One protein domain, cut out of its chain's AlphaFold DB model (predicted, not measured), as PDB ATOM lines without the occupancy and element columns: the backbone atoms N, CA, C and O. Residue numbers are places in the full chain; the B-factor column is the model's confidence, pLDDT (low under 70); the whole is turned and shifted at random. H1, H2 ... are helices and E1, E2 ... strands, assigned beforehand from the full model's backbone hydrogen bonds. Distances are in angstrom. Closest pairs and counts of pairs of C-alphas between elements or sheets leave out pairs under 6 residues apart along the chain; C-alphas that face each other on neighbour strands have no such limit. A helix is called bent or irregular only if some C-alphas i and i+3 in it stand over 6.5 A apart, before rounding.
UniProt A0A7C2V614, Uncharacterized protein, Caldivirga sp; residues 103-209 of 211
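Overview. This is residues 103 to 209 of the 211 residues of an uncharacterized protein of Caldivirga sp (UniProt A0A7C2V614). Two groups of elements stand at opposite ends of the domain: a tiny two-stranded parallel sheet, E1 and E2, with the helices H1 and H2 packed on it, and the short helices H3 and H5 at the far end. H4 reaches from the H3 end back toward H2, and two long stretches without a named element, residues 153 to 165 and 182 to 200, run between the two ends. The printed part has 107 residues with five named helices and two named strands, in the order H1 E1 H2 E2 H3 H4 H5. The class is mostly helix, with 49 residues in helices and 6 in strands. The whole is compact, with a radius of gyration of the C-alphas of 14.1 A and spans of 41 by 30 by 20 A.

Along the chain. H1, residues 103 to 121, begins with C-alpha 103 at (19.225, -10.224, 27.415) and is 27.3 A long. E1, residues 126 to 128, measures 6.7 A. H2, residues 138 to 146, measures 12.9 A and is irregular, with C-alphas 140 and 143 7.4 A apart. E2, residues 150 to 152, begins with C-alpha 150 at (29.349, -31.859, 27.010) and measures 6.6 A. H3, residues 166 to 171, measures 8.9 A; H4, residues 174 to 181, 10.8 A; and H5, residues 201 to 207, 10.0 A, with C-alpha 207 at (8.324, -41.796, 29.234).

Arrangement. E1 and E2 are parallel neighbours at 24 degrees, with N 128 and O 151 2.8 A apart and N 151 and O 126 2.9 A apart, both within hydrogen-bond range. E1, H2 and E2 form a strand-helix-strand unit, two parallel neighbour strands with a helix between them along the chain, and its crossover is right-handed. The closest C-alphas of H2 and E2, those of Tyr 144 and Ile 150, are 5.3 A apart. Those of H1 and E1, Ala 116 and Phe 126, are 6.0 A apart. H1 and H2 only just touch, with 3 pairs of C-alphas within 8 A, and H1 does so with residues 117 to 120 alone; the closest C-alphas are those of Ala 120 and Tyr 144, 6.9 A apart. Their lines stand at a shallow tilt of 25 degrees, the same way. H2 and H4 are only just apart, with closest C-alphas 8.4 A apart. H3 and H4 meet only through their link. H3 and H5 only just touch, with 3 pairs of C-alphas within 8 A, the closest being those of Val 170 and Val 204, 6.3 A apart, at a steep tilt of 51 degrees, the same way. In H1, H3, H4 and H5 every O i to N i+4 pair is within hydrogen-bond range; in H2 2 of 5 are, beside 4 of 6 O i to N i+3 pairs.

Size, cuts and confidence. The two C-alphas farthest apart, those of Arg 122 and Ser 165, are 42.6 A apart. The printed part has no cut. The links E2 to H3 and H4 to H5 are long, with 13 and 19 residues. The mean pLDDT of the printed part is 95.6, and no printed residue is under 70.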
ATOM      1  N   PRO A 103      18.182 -10.350  28.443       96.75
ATOM      2  CA  PRO A 103      19.225 -10.224  27.415       96.75
ATOM      3  C   PRO A 103      20.659 -10.270  27.957       96.75
ATOM      4  O   PRO A 103      21.571 -10.730  27.273       96.75
ATOM      5  N   ARG A 104      20.873  -9.811  29.195       96.25
ATOM      6  CA  ARG A 104      22.188  -9.859  29.838       96.25
ATOM      7  C   ARG A 104      22.527 -11.270  30.303       96.25
ATOM      8  O   ARG A 104      23.656 -11.719  30.124       96.25
ATOM      9  N   VAL A 105      21.539 -11.996  30.825       96.38
ATOM     10  CA  VAL A 105      21.666 -13.429  31.128       96.38
ATOM     11  C   VAL A 105      21.981 -14.216  29.849       96.38
ATOM     12  O   VAL A 105      22.872 -15.069  29.862       96.38
ATOM     13  N   GLU A 106      21.341 -13.883  28.722       96.88
ATOM     14  CA  GLU A 106      21.658 -14.483  27.419       96.88
ATOM     15  C   GLU A 106      23.122 -14.295  27.020       96.88
ATOM     16  O   GLU A 106      23.792 -15.258  26.645       96.88
ATOM     17  N   GLU A 107      23.625 -13.062  27.096       96.69
ATOM     18  CA  GLU A 107      25.014 -12.735  26.769       96.69
ATOM     19  C   GLU A 107      25.997 -13.546  27.626       96.69
ATOM     20  O   GLU A 107      26.913 -14.181  27.094       96.69
ATOM     21  N   VAL A 108      25.760 -13.599  28.940       96.50
ATOM     22  CA  VAL A 108      26.600 -14.347  29.883       96.50
ATOM     23  C   VAL A 108      26.614 -15.839  29.550       96.50
ATOM     24  O   VAL A 108      27.690 -16.438  29.473       96.50
ATOM     25  N   HIS A 109      25.458 -16.463  29.308       96.88
ATOM     26  CA  HIS A 109      25.433 -17.897  29.019       96.88
ATOM     27  C   HIS A 109      25.953 -18.251  27.623       96.88
ATOM     28  O   HIS A 109      26.580 -19.303  27.478       96.88
ATOM     29  N   ARG A 110      25.811 -17.373  26.619       97.12
ATOM     30  CA  ARG A 110      26.523 -17.538  25.338       97.12
ATOM     31  C   ARG A 110      28.040 -17.561  25.557       97.12
ATOM     32  O   ARG A 110      28.709 -18.431  25.001       97.12
ATOM     33  N   GLY A 111      28.564 -16.694  26.426       97.50
ATOM     34  CA  GLY A 111      29.971 -16.725  26.839       97.50
ATOM     35  C   GLY A 111      30.352 -18.000  27.607       97.50
ATOM     36  O   GLY A 111      31.400 -18.595  27.345       97.50
ATOM     37  N   ASN A 112      29.488 -18.484  28.505       97.06
ATOM     38  CA  ASN A 112      29.706 -19.750  29.217       97.06
ATOM     39  C   ASN A 112      29.776 -20.948  28.258       97.06
ATOM     40  O   ASN A 112      30.592 -21.846  28.464       97.06
ATOM     41  N   VAL A 113      28.983 -20.947  27.182       97.38
ATOM     42  CA  VAL A 113      29.063 -21.958  26.118       97.38
ATOM     43  C   VAL A 113      30.422 -21.938  25.418       97.38
ATOM     44  O   VAL A 113      31.016 -23.000  25.215       97.38
ATOM     45  N   ASP A 114      30.974 -20.760  25.119       98.19
ATOM     46  CA  ASP A 114      32.313 -20.654  24.525       98.19
ATOM     47  C   ASP A 114      33.397 -21.220  25.455       98.19
ATOM     48  O   ASP A 114      34.328 -21.907  25.015       98.19
ATOM     49  N   VAL A 115      33.267 -20.978  26.762       98.12
ATOM     50  CA  VAL A 115      34.160 -21.549  27.780       98.12
ATOM     51  C   VAL A 115      33.993 -23.068  27.866       98.12
ATOM     52  O   VAL A 115      34.996 -23.785  27.863       98.12
ATOM     53  N   ALA A 116      32.760 -23.578  27.875       97.81
ATOM     54  CA  ALA A 116      32.472 -25.011  27.906       97.81
ATOM     55  C   ALA A 116      33.078 -25.738  26.695       97.81
ATOM     56  O   ALA A 116      33.749 -26.758  26.859       97.81
ATOM     57  N   MET A 117      32.937 -25.181  25.487       98.12
ATOM     58  CA  MET A 117      33.557 -25.733  24.279       98.12
ATOM     59  C   MET A 117      35.088 -25.695  24.336       98.12
ATOM     60  O   MET A 117      35.744 -26.639  23.896       98.12
ATOM     61  N   ARG A 118      35.683 -24.650  24.926       98.25
ATOM     62  CA  ARG A 118      37.139 -24.566  25.139       98.25
ATOM     63  C   ARG A 118      37.649 -25.599  26.147       98.25
ATOM     64  O   ARG A 118      38.749 -26.123  25.982       98.25
ATOM     65  N   ILE A 119      36.879 -25.883  27.196       97.94
ATOM     66  CA  ILE A 119      37.179 -26.956  28.153       97.94
ATOM     67  C   ILE A 119      37.093 -28.310  27.440       97.94
ATOM     68  O   ILE A 119      38.020 -29.119  27.532       97.94
ATOM     69  N   ALA A 120      36.022 -28.529  26.677       97.88
ATOM     70  CA  ALA A 120      35.779 -29.771  25.954       97.88
ATOM     71  C   ALA A 120      36.826 -30.047  24.865       97.88
ATOM     72  O   ALA A 120      37.281 -31.181  24.728       97.88
ATOM     73  N   SER A 121      37.292 -29.027  24.138       97.56
ATOM     74  CA  SER A 121      38.349 -29.189  23.128       97.56
ATOM     75  C   SER A 121      39.691 -29.641  23.717       97.56
ATOM     76  O   SER A 121      40.515 -30.209  23.003       97.56
ATOM     77  N   ARG A 122      39.889 -29.461  25.029       97.56
ATOM     78  CA  ARG A 122      41.048 -29.948  25.796       97.56
ATOM     79  C   ARG A 122      40.781 -31.275  26.523       97.56
ATOM     80  O   ARG A 122      41.592 -31.689  27.345       97.56
ATOM     81  N   GLY A 123      39.649 -31.929  26.253       96.88
ATOM     82  CA  GLY A 123      39.245 -33.193  26.878       96.88
ATOM     83  C   GLY A 123      38.565 -33.051  28.244       96.88
ATOM     84  O   GLY A 123      38.263 -34.060  28.881       96.88
ATOM     85  N   GLY A 124      38.311 -31.824  28.707       97.56
ATOM     86  CA  GLY A 124      37.527 -31.583  29.914       97.56
ATOM     87  C   GLY A 124      36.039 -31.873  29.701       97.56
ATOM     88  O   GLY A 124      35.560 -31.929  28.570       97.56
ATOM     89  N   LYS A 125      35.302 -32.048  30.800       98.00
ATOM     90  CA  LYS A 125      33.853 -32.273  30.767       98.00
ATOM     91  C   LYS A 125      33.093 -31.085  31.337       98.00
ATOM     92  O   LYS A 125      33.553 -30.471  32.297       98.00
ATOM     93  N   PHE A 126      31.931 -30.804  30.765       98.00
ATOM     94  CA  PHE A 126      31.017 -29.766  31.229       98.00
ATOM     95  C   PHE A 126      29.567 -30.231  31.059       98.00
ATOM     96  O   PHE A 126      29.271 -31.041  30.181       98.00
ATOM     97  N   VAL A 127      28.663 -29.743  31.896       97.50
ATOM     98  CA  VAL A 127      27.230 -30.019  31.817       97.50
ATOM     99  C   VAL A 127      26.501 -28.705  31.585       97.50
ATOM    100  O   VAL A 127      26.665 -27.755  32.340       97.50
ATOM    101  N   VAL A 128      25.709 -28.672  30.522       97.12
ATOM    102  CA  VAL A 128      24.699 -27.649  30.276       97.12
ATOM    103  C   VAL A 128      23.462 -28.036  31.080       97.12
ATOM    104  O   VAL A 128      22.901 -29.116  30.868       97.12
ATOM    105  N   GLU A 129      23.088 -27.180  32.029       96.38
ATOM    106  CA  GLU A 129      22.057 -27.462  33.037       96.38
ATOM    107  C   GLU A 129      20.650 -27.545  32.436       96.38
ATOM    108  O   GLU A 129      19.828 -28.354  32.855       96.38
ATOM    109  N   VAL A 130      20.370 -26.726  31.423       96.06
ATOM    110  CA  VAL A 130      19.057 -26.661  30.778       96.06
ATOM    111  C   VAL A 130      19.206 -26.463  29.269       96.06
ATOM    112  O   VAL A 130      20.162 -25.827  28.819       96.06
ATOM    113  N   THR A 131      18.298 -27.010  28.454       95.88
ATOM    114  CA  THR A 131      18.478 -27.047  26.988       95.88
ATOM    115  C   THR A 131      18.512 -25.668  26.337       95.88
ATOM    116  O   THR A 131      19.151 -25.527  25.297       95.88
ATOM    117  N   GLU A 132      17.868 -24.661  26.936       95.31
ATOM    118  CA  GLU A 132      17.838 -23.287  26.411       95.31
ATOM    119  C   GLU A 132      19.056 -22.448  26.823       95.31
ATOM    120  O   GLU A 132      19.287 -21.383  26.254       95.31
ATOM    121  N   GLN A 133      19.893 -22.937  27.746       95.00
ATOM    122  CA  GLN A 133      21.088 -22.230  28.221       95.00
ATOM    123  C   GLN A 133      22.048 -21.783  27.101       95.00
ATOM    124  O   GLN A 133      22.649 -20.716  27.228       95.00
ATOM    125  N   PRO A 134      22.203 -22.513  25.978       96.19
ATOM    126  CA  PRO A 134      23.019 -22.049  24.858       96.19
ATOM    127  C   PRO A 134      22.408 -20.934  23.999       96.19
ATOM    128  O   PRO A 134      23.080 -20.470  23.079       96.19
ATOM    129  N   PHE A 135      21.152 -20.537  24.229       95.44
ATOM    130  CA  PHE A 135      20.452 -19.457  23.520       95.44
ATOM    131  C   PHE A 135      20.625 -19.486  21.993       95.44
ATOM    132  O   PHE A 135      21.262 -18.613  21.394       95.44
ATOM    133  N   GLY A 136      20.068 -20.525  21.362       93.81
ATOM    134  CA  GLY A 136      20.107 -20.739  19.908       93.81
ATOM    135  C   GLY A 136      21.354 -21.470  19.396       93.81
ATOM    136  O   GLY A 136      21.362 -21.945  18.262       93.81
ATOM    137  N   ARG A 137      22.383 -21.642  20.233       96.75
ATOM    138  CA  ARG A 137      23.660 -22.276  19.855       96.75
ATOM    139  C   ARG A 137      23.758 -23.756  20.218       96.75
ATOM    140  O   ARG A 137      24.824 -24.352  20.109       96.75
ATOM    141  N   VAL A 138      22.656 -24.384  20.639       96.81
ATOM    142  CA  VAL A 138      22.675 -25.765  21.157       96.81
ATOM    143  C   VAL A 138      23.283 -26.754  20.160       96.81
ATOM    144  O   VAL A 138      24.042 -27.627  20.563       96.81
ATOM    145  N   MET A 139      23.057 -26.570  18.854       97.75
ATOM    146  CA  MET A 139      23.605 -27.444  17.808       97.75
ATOM    147  C   MET A 139      25.138 -27.439  17.724       97.75
ATOM    148  O   MET A 139      25.710 -28.449  17.315       97.75
ATOM    149  N   GLU A 140      25.811 -26.369  18.157       98.12
ATOM    150  CA  GLU A 140      27.280 -26.315  18.227       98.12
ATOM    151  C   GLU A 140      27.844 -27.352  19.216       98.12
ATOM    152  O   GLU A 140      28.993 -27.781  19.107       98.12
ATOM    153  N   LEU A 141      27.014 -27.814  20.156       98.38
ATOM    154  CA  LEU A 141      27.393 -28.766  21.197       98.38
ATOM    155  C   LEU A 141      27.233 -30.231  20.774       98.38
ATOM    156  O   LEU A 141      27.697 -31.113  21.495       98.38
ATOM    157  N   LEU A 142      26.602 -30.513  19.626       98.44
ATOM    158  CA  LEU A 142      26.215 -31.872  19.223       98.44
ATOM    159  C   LEU A 142      27.403 -32.842  19.206       98.44
ATOM    160  O   LEU A 142      27.338 -33.928  19.782       98.44
ATOM    161  N   GLU A 143      28.509 -32.453  18.574       98.31
ATOM    162  CA  GLU A 143      29.678 -33.327  18.455       98.31
ATOM    163  C   GLU A 143      30.389 -33.534  19.799       98.31
ATOM    164  O   GLU A 143      30.852 -34.637  20.096       98.31
ATOM    165  N   TYR A 144      30.422 -32.515  20.664       98.50
ATOM    166  CA  TYR A 144      30.935 -32.660  22.029       98.50
ATOM    167  C   TYR A 144      30.038 -33.558  22.885       98.50
ATOM    168  O   TYR A 144      30.541 -34.346  23.690       98.50
ATOM    169  N   ASN A 145      28.721 -33.482  22.693       98.44
ATOM    170  CA  ASN A 145      27.750 -34.321  23.380       98.44
ATOM    171  C   ASN A 145      27.858 -35.790  22.959       98.44
ATOM    172  O   ASN A 145      27.964 -36.664  23.820       98.44
ATOM    173  N   LYS A 146      27.968 -36.075  21.656       97.81
ATOM    174  CA  LYS A 146      28.223 -37.436  21.153       97.81
ATOM    175  C   LYS A 146      29.516 -38.036  21.710       97.81
ATOM    176  O   LYS A 146      29.557 -39.232  22.002       97.81
ATOM    177  N   LYS A 147      30.552 -37.209  21.892       97.56
ATOM    178  CA  LYS A 147      31.835 -37.592  22.512       97.56
ATOM    179  C   LYS A 147      31.769 -37.724  24.040       97.56
ATOM    180  O   LYS A 147      32.752 -38.139  24.647       97.56
ATOM    181  N   GLY A 148      30.647 -37.378  24.677       97.38
ATOM    182  CA  GLY A 148      30.490 -37.418  26.135       97.38
ATOM    183  C   GLY A 148      31.318 -36.364  26.879       97.38
ATOM    184  O   GLY A 148      31.652 -36.561  28.051       97.38
ATOM    185  N   LEU A 149      31.683 -35.274  26.195       98.12
ATOM    186  CA  LEU A 149      32.428 -34.147  26.762       98.12
ATOM    187  C   LEU A 149      31.485 -33.056  27.276       98.12
ATOM    188  O   LEU A 149      31.740 -32.483  28.330       98.12
ATOM    189  N   ILE A 150      30.380 -32.803  26.569       98.38
ATOM    190  CA  ILE A 150      29.349 -31.859  27.010       98.38
ATOM    191  C   ILE A 150      28.026 -32.595  27.230       98.38
ATOM    192  O   ILE A 150      27.383 -33.050  26.284       98.38
ATOM    193  N   GLY A 151      27.621 -32.731  28.491       97.31
ATOM    194  CA  GLY A 151      26.286 -33.211  28.847       97.31
ATOM    195  C   GLY A 151      25.251 -32.109  28.637       97.31
ATOM    196  O   GLY A 151      25.546 -30.948  28.895       97.31
ATOM    197  N   VAL A 152      24.052 -32.465  28.184       97.12
ATOM    198  CA  VAL A 152      22.901 -31.554  28.122       97.12
ATOM    199  C   VAL A 152      21.771 -32.212  28.895       97.12
ATOM    200  O   VAL A 152      21.452 -33.376  28.635       97.12
ATOM    201  N   GLN A 153      21.218 -31.505  29.874       96.31
ATOM    202  CA  GLN A 153      20.122 -32.004  30.697       96.31
ATOM    203  C   GLN A 153      18.757 -31.695  30.074       96.31
ATOM    204  O   GLN A 153      18.634 -30.853  29.191       96.31
ATOM    205  N   ALA A 154      17.736 -32.446  30.488       96.88
ATOM    206  CA  ALA A 154      16.460 -32.506  29.779       96.88
ATOM    207  C   ALA A 154      15.525 -31.307  29.998       96.88
ATOM    208  O   ALA A 154      14.636 -31.085  29.178       96.88
ATOM    209  N   PHE A 155      15.663 -30.563  31.095       96.38
ATOM    210  CA  PHE A 155      14.784 -29.422  31.345       96.38
ATOM    211  C   PHE A 155      15.105 -28.267  30.389       96.38
ATOM    212  O   PHE A 155      16.282 -27.994  30.165       96.38
ATOM    213  N   PRO A 156      14.100 -27.563  29.839       95.19
ATOM    214  CA  PRO A 156      14.355 -26.406  28.987       95.19
ATOM    215  C   PRO A 156      14.873 -25.200  29.772       95.19
ATOM    216  O   PRO A 156      15.761 -24.497  29.303       95.19
ATOM    217  N   LEU A 157      14.359 -25.014  30.987       94.25
ATOM    218  CA  LEU A 157      14.740 -24.005  31.975       94.25
ATOM    219  C   LEU A 157      14.528 -24.596  33.381       94.25
ATOM    220  O   LEU A 157      13.940 -25.673  33.511       94.25
ATOM    221  N   ASN A 158      14.924 -23.874  34.431       93.56
ATOM    222  CA  ASN A 158      14.586 -24.209  35.820       93.56
ATOM    223  C   ASN A 158      13.099 -23.908  36.103       93.56
ATOM    224  O   ASN A 158      12.730 -22.916  36.726       93.56
ATOM    225  N   VAL A 159      12.215 -24.743  35.544       93.31
ATOM    226  CA  VAL A 159      10.762 -24.530  35.543       93.31
ATOM    227  C   VAL A 159      10.153 -24.852  36.908       93.31
ATOM    228  O   VAL A 159      10.364 -25.929  37.464       93.31
ATOM    229  N   LEU A 160       9.294 -23.956  37.400       93.81
ATOM    230  CA  LEU A 160       8.461 -24.168  38.585       93.81
ATOM    231  C   LEU A 160       7.378 -25.221  38.307       93.81
ATOM    232  O   LEU A 160       6.227 -24.890  38.032       93.81
ATOM    233  N   THR A 161       7.739 -26.504  38.383       94.06
ATOM    234  CA  THR A 161       6.854 -27.606  37.959       94.06
ATOM    235  C   THR A 161       5.503 -27.648  38.683       94.06
ATOM    236  O   THR A 161       4.536 -28.151  38.121       94.06
ATOM    237  N   GLY A 162       5.410 -27.087  39.897       93.50
ATOM    238  CA  GLY A 162       4.159 -26.958  40.658       93.50
ATOM    239  C   GLY A 162       3.125 -26.006  40.047       93.50
ATOM    240  O   GLY A 162       1.957 -26.077  40.412       93.50
ATOM    241  N   LEU A 163       3.543 -25.135  39.124       94.00
ATOM    242  CA  LEU A 163       2.662 -24.218  38.397       94.00
ATOM    243  C   LEU A 163       2.243 -24.759  37.026       94.00
ATOM    244  O   LEU A 163       1.385 -24.168  36.380       94.00
ATOM    245  N   CYS A 164       2.839 -25.864  36.574       93.88
ATOM    246  CA  CYS A 164       2.479 -26.480  35.307       93.88
ATOM    247  C   CYS A 164       1.189 -27.293  35.452       93.88
ATOM    248  O   CYS A 164       1.048 -28.124  36.353       93.88
ATOM    249  N   SER A 165       0.284 -27.144  34.490       94.44
ATOM    250  CA  SER A 165      -0.708 -28.173  34.195       94.44
ATOM    251  C   SER A 165      -0.028 -29.466  33.723       94.44
ATOM    252  O   SER A 165       1.150 -29.493  33.352       94.44
ATOM    253  N   HIS A 166      -0.786 -30.562  33.701       91.44
ATOM    254  CA  HIS A 166      -0.261 -31.852  33.253       91.44
ATOM    255  C   HIS A 166       0.259 -31.806  31.805       91.44
ATOM    256  O   HIS A 166       1.330 -32.335  31.516       91.44
ATOM    257  N   GLU A 167      -0.466 -31.130  30.910       94.75
ATOM    258  CA  GLU A 167      -0.082 -31.001  29.501       94.75
ATOM    259  C   GLU A 167       1.162 -30.119  29.330       94.75
ATOM    260  O   GLU A 167       2.050 -30.451  28.546       94.75
ATOM    261  N   GLU A 168       1.273 -29.022  30.085       95.69
ATOM    262  CA  GLU A 168       2.475 -28.180  30.063       95.69
ATOM    263  C   GLU A 168       3.702 -28.973  30.504       95.69
ATOM    264  O   GLU A 168       4.720 -28.927  29.817       95.69
ATOM    265  N   LEU A 169       3.584 -29.775  31.571       95.06
ATOM    266  CA  LEU A 169       4.673 -30.620  32.062       95.06
ATOM    267  C   LEU A 169       5.169 -31.612  30.997       95.06
ATOM    268  O   LEU A 169       6.375 -31.807  30.861       95.06
ATOM    269  N   VAL A 170       4.265 -32.217  30.220       95.12
ATOM    270  CA  VAL A 170       4.631 -33.112  29.107       95.12
ATOM    271  C   VAL A 170       5.315 -32.333  27.980       95.12
ATOM    272  O   VAL A 170       6.344 -32.768  27.452       95.12
ATOM    273  N   ARG A 171       4.782 -31.159  27.626       95.81
ATOM    274  CA  ARG A 171       5.296 -30.331  26.524       95.81
ATOM    275  C   ARG A 171       6.673 -29.737  26.785       95.81
ATOM    276  O   ARG A 171       7.398 -29.523  25.812       95.81
ATOM    277  N   LEU A 172       7.069 -29.540  28.048       95.19
ATOM    278  CA  LEU A 172       8.421 -29.083  28.413       95.19
ATOM    279  C   LEU A 172       9.522 -29.888  27.710       95.19
ATOM    280  O   LEU A 172      10.571 -29.345  27.373       95.19
ATOM    281  N   PHE A 173       9.277 -31.172  27.449       95.81
ATOM    282  CA  PHE A 173      10.282 -32.087  26.917       95.81
ATOM    283  C   PHE A 173      10.179 -32.339  25.407       95.81
ATOM    284  O   PHE A 173      10.921 -33.166  24.870       95.81
ATOM    285  N   TYR A 174       9.320 -31.620  24.677       95.69
ATOM    286  CA  TYR A 174       9.282 -31.723  23.211       95.69
ATOM    287  C   TYR A 174      10.615 -31.306  22.577       95.69
ATOM    288  O   TYR A 174      11.079 -31.967  21.648       95.69
ATOM    289  N   GLY A 175      11.295 -30.305  23.147       94.62
ATOM    290  CA  GLY A 175      12.645 -29.923  22.724       94.62
ATOM    291  C   GLY A 175      13.658 -31.066  22.863       94.62
ATOM    292  O   GLY A 175      14.473 -31.285  21.969       94.62
ATOM    293  N   VAL A 176      13.561 -31.878  23.922       96.00
ATOM    294  CA  VAL A 176      14.432 -33.053  24.118       96.00
ATOM    295  C   VAL A 176      14.211 -34.098  23.033       96.00
ATOM    296  O   VAL A 176      15.183 -34.630  22.492       96.00
ATOM    297  N   ARG A 177      12.948 -34.385  22.682       94.56
ATOM    298  CA  ARG A 177      12.617 -35.269  21.552       94.56
ATOM    299  C   ARG A 177      13.285 -34.763  20.272       94.56
ATOM    300  O   ARG A 177      13.946 -35.539  19.584       94.56
ATOM    301  N   ASP A 178      13.154 -33.473  19.984       95.50
ATOM    302  CA  ASP A 178      13.669 -32.871  18.754       95.50
ATOM    303  C   ASP A 178      15.203 -32.864  18.702       95.50
ATOM    304  O   ASP A 178      15.792 -33.201  17.673       95.50
ATOM    305  N   LEU A 179      15.871 -32.574  19.820       97.06
ATOM    306  CA  LEU A 179      17.329 -32.660  19.931       97.06
ATOM    307  C   LEU A 179      17.830 -34.100  19.779       97.06
ATOM    308  O   LEU A 179      18.815 -34.344  19.078       97.06
ATOM    309  N   ARG A 180      17.141 -35.083  20.367       96.56
ATOM    310  CA  ARG A 180      17.490 -36.501  20.195       96.56
ATOM    311  C   ARG A 180      17.338 -36.963  18.748       96.56
ATOM    312  O   ARG A 180      18.221 -37.663  18.260       96.56
ATOM    313  N   MET A 181      16.303 -36.517  18.026       96.62
ATOM    314  CA  MET A 181      16.171 -36.780  16.581       96.62
ATOM    315  C   MET A 181      17.346 -36.209  15.770       96.62
ATOM    316  O   MET A 181      17.708 -36.758  14.734       96.62
ATOM    317  N   ARG A 182      17.988 -35.142  16.263       97.06
ATOM    318  CA  ARG A 182      19.205 -34.551  15.678       97.06
ATOM    319  C   ARG A 182      20.505 -35.223  16.148       97.06
ATOM    320  O   ARG A 182      21.587 -34.831  15.715       97.06
ATOM    321  N   GLY A 183      20.417 -36.240  17.005       97.62
ATOM    322  CA  GLY A 183      21.539 -37.071  17.442       97.62
ATOM    323  C   GLY A 183      22.121 -36.736  18.817       97.62
ATOM    324  O   GLY A 183      23.186 -37.261  19.147       97.62
ATOM    325  N   PHE A 184      21.467 -35.883  19.612       98.12
ATOM    326  CA  PHE A 184      21.872 -35.652  21.003       98.12
ATOM    327  C   PHE A 184      21.603 -36.872  21.893       98.12
ATOM    328  O   PHE A 184      20.590 -37.558  21.759       98.12
ATOM    329  N   ARG A 185      22.486 -37.080  22.873       96.75
ATOM    330  CA  ARG A 185      22.317 -37.984  24.016       96.75
ATOM    331  C   ARG A 185      21.970 -37.153  25.250       96.75
ATOM    332  O   ARG A 185      22.845 -36.549  25.871       96.75
ATOM    333  N   ILE A 186      20.679 -37.103  25.566       96.75
ATOM    334  CA  ILE A 186      20.117 -36.403  26.732       96.75
ATOM    335  C   ILE A 186      19.459 -37.467  27.594       96.75
ATOM    336  O   ILE A 186      18.389 -37.935  27.232       96.75
ATOM    337  N   GLU A 187      20.096 -37.893  28.677       93.94
ATOM    338  CA  GLU A 187      19.644 -39.042  29.490       93.94
ATOM    339  C   GLU A 187      19.313 -38.656  30.933       93.94
ATOM    340  O   GLU A 187      18.718 -39.445  31.658       93.94
ATOM    341  N   VAL A 188      19.670 -37.434  31.329       94.75
ATOM    342  CA  VAL A 188      19.581 -36.932  32.699       94.75
ATOM    343  C   VAL A 188      18.761 -35.648  32.705       94.75
ATOM    344  O   VAL A 188      18.897 -34.806  31.819       94.75
ATOM    345  N   ALA A 189      17.942 -35.478  33.732       94.12
ATOM    346  CA  ALA A 189      17.341 -34.206  34.097       94.12
ATOM    347  C   ALA A 189      17.885 -33.817  35.472       94.12
ATOM    348  O   ALA A 189      17.877 -34.653  36.375       94.12
ATOM    349  N   ALA A 190      18.352 -32.581  35.643       90.31
ATOM    350  CA  ALA A 190      18.514 -32.023  36.978       90.31
ATOM    351  C   ALA A 190      17.446 -30.972  37.210       90.31
ATOM    352  O   ALA A 190      17.053 -30.247  36.302       90.31
ATOM    353  N   LEU A 191      16.977 -30.954  38.445       90.62
ATOM    354  CA  LEU A 191      16.028 -29.988  38.936       90.62
ATOM    355  C   LEU A 191      16.577 -29.506  40.267       90.62
ATOM    356  O   LEU A 191      16.540 -30.225  41.267       90.62
ATOM    357  N   ASN A 192      17.188 -28.336  40.238       88.69
ATOM    358  CA  ASN A 192      17.829 -27.687  41.364       88.69
ATOM    359  C   ASN A 192      17.259 -26.281  41.520       88.69
ATOM    360  O   ASN A 192      16.728 -25.706  40.579       88.69
ATOM    361  N   ASP A 193      17.334 -25.779  42.748       91.38
ATOM    362  CA  ASP A 193      16.918 -24.424  43.117       91.38
ATOM    363  C   ASP A 193      15.495 -24.021  42.685       91.38
ATOM    364  O   ASP A 193      15.193 -22.867  42.401       91.38
ATOM    365  N   ILE A 194      14.577 -24.992  42.681       88.56
ATOM    366  CA  ILE A 194      13.143 -24.727  42.581       88.56
ATOM    367  C   ILE A 194      12.421 -25.198  43.852       88.56
ATOM    368  O   ILE A 194      12.770 -26.233  44.427       88.56
ATOM    369  N   PRO A 195      11.363 -24.496  44.293       87.38
ATOM    370  CA  PRO A 195      10.690 -24.791  45.556       87.38
ATOM    371  C   PRO A 195       9.821 -26.057  45.518       87.38
ATOM    372  O   PRO A 195       9.305 -26.472  46.556       87.38
ATOM    373  N   THR A 196       9.571 -26.666  44.349       87.50
ATOM    374  CA  THR A 196       8.663 -27.823  44.233       87.50
ATOM    375  C   THR A 196       8.943 -28.685  43.004       87.50
ATOM    376  O   THR A 196       9.011 -28.177  41.887       87.50
ATOM    377  N   ALA A 197       8.970 -30.005  43.201       92.38
ATOM    378  CA  ALA A 197       8.900 -31.010  42.144       92.38
ATOM    379  C   ALA A 197       7.566 -31.769  42.235       92.38
ATOM    380  O   ALA A 197       7.273 -32.388  43.259       92.38
ATOM    381  N   VAL A 198       6.742 -31.724  41.185       94.62
ATOM    382  CA  VAL A 198       5.444 -32.427  41.176       94.62
ATOM    383  C   VAL A 198       5.604 -33.943  41.089       94.62
ATOM    384  O   VAL A 198       6.473 -34.456  40.385       94.62
ATOM    385  N   TRP A 199       4.703 -34.683  41.741       94.88
ATOM    386  CA  TRP A 199       4.741 -36.151  41.808       94.88
ATOM    387  C   TRP A 199       4.715 -36.852  40.438       94.88
ATOM    388  O   TRP A 199       5.287 -37.926  40.278       94.88
ATOM    389  N   ALA A 200       4.077 -36.249  39.431       94.62
ATOM    390  CA  ALA A 200       4.007 -36.816  38.084       94.62
ATOM    391  C   ALA A 200       5.340 -36.738  37.313       94.62
ATOM    392  O   ALA A 200       5.519 -37.462  36.332       94.62
ATOM    393  N   LEU A 201       6.281 -35.887  37.742       94.44
ATOM    394  CA  LEU A 201       7.503 -35.590  36.997       94.44
ATOM    395  C   LEU A 201       8.363 -36.834  36.693       94.44
ATOM    396  O   LEU A 201       8.729 -36.997  35.529       94.44
ATOM    397  N   PRO A 202       8.651 -37.751  37.642       94.44
ATOM    398  CA  PRO A 202       9.413 -38.962  37.332       94.44
ATOM    399  C   PRO A 202       8.750 -39.835  36.260       94.44
ATOM    400  O   PRO A 202       9.446 -40.425  35.438       94.44
ATOM    401  N   SER A 203       7.411 -39.886  36.221       95.06
ATOM    402  CA  SER A 203       6.683 -40.639  35.190       95.06
ATOM    403  C   SER A 203       6.846 -39.996  33.813       95.06
ATOM    404  O   SER A 203       7.105 -40.699  32.840       95.06
ATOM    405  N   VAL A 204       6.761 -38.664  33.729       95.19
ATOM    406  CA  VAL A 204       6.985 -37.922  32.475       95.19
ATOM    407  C   VAL A 204       8.427 -38.098  31.981       95.19
ATOM    408  O   VAL A 204       8.638 -38.425  30.814       95.19
ATOM    409  N   LEU A 205       9.417 -37.964  32.870       95.38
ATOM    410  CA  LEU A 205      10.833 -38.169  32.548       95.38
ATOM    411  C   LEU A 205      11.114 -39.603  32.063       95.38
ATOM    412  O   LEU A 205      11.791 -39.795  31.052       95.38
ATOM    413  N   ALA A 206      10.535 -40.611  32.719       95.06
ATOM    414  CA  ALA A 206      10.685 -42.003  32.305       95.06
ATOM    415  C   ALA A 206      10.101 -42.270  30.905       95.06
ATOM    416  O   ALA A 206      10.714 -42.997  30.120       95.06
ATOM    417  N   GLN A 207       8.961 -41.657  30.557       93.19
ATOM    418  CA  GLN A 207       8.324 -41.796  29.234       93.19
ATOM    419  C   GLN A 207       9.171 -41.206  28.103       93.19
ATOM    420  O   GLN A 207       9.189 -41.741  26.996       93.19
ATOM    421  N   ILE A 208       9.936 -40.150  28.383       91.81
ATOM    422  CA  ILE A 208      10.919 -39.619  27.435       91.81
ATOM    423  C   ILE A 208      12.276 -40.319  27.558       91.81
ATOM    424  O   ILE A 208      13.235 -39.874  26.945       91.81
ATOM    425  N   GLY A 209      12.411 -41.401  28.328       90.94
ATOM    426  CA  GLY A 209      13.654 -42.163  28.461       90.94
ATOM    427  C   GLY A 209      14.774 -41.434  29.208       90.94
ATOM    428  O   GLY A 209      15.941 -41.673  28.905       90.94
TER     429      GLY A 209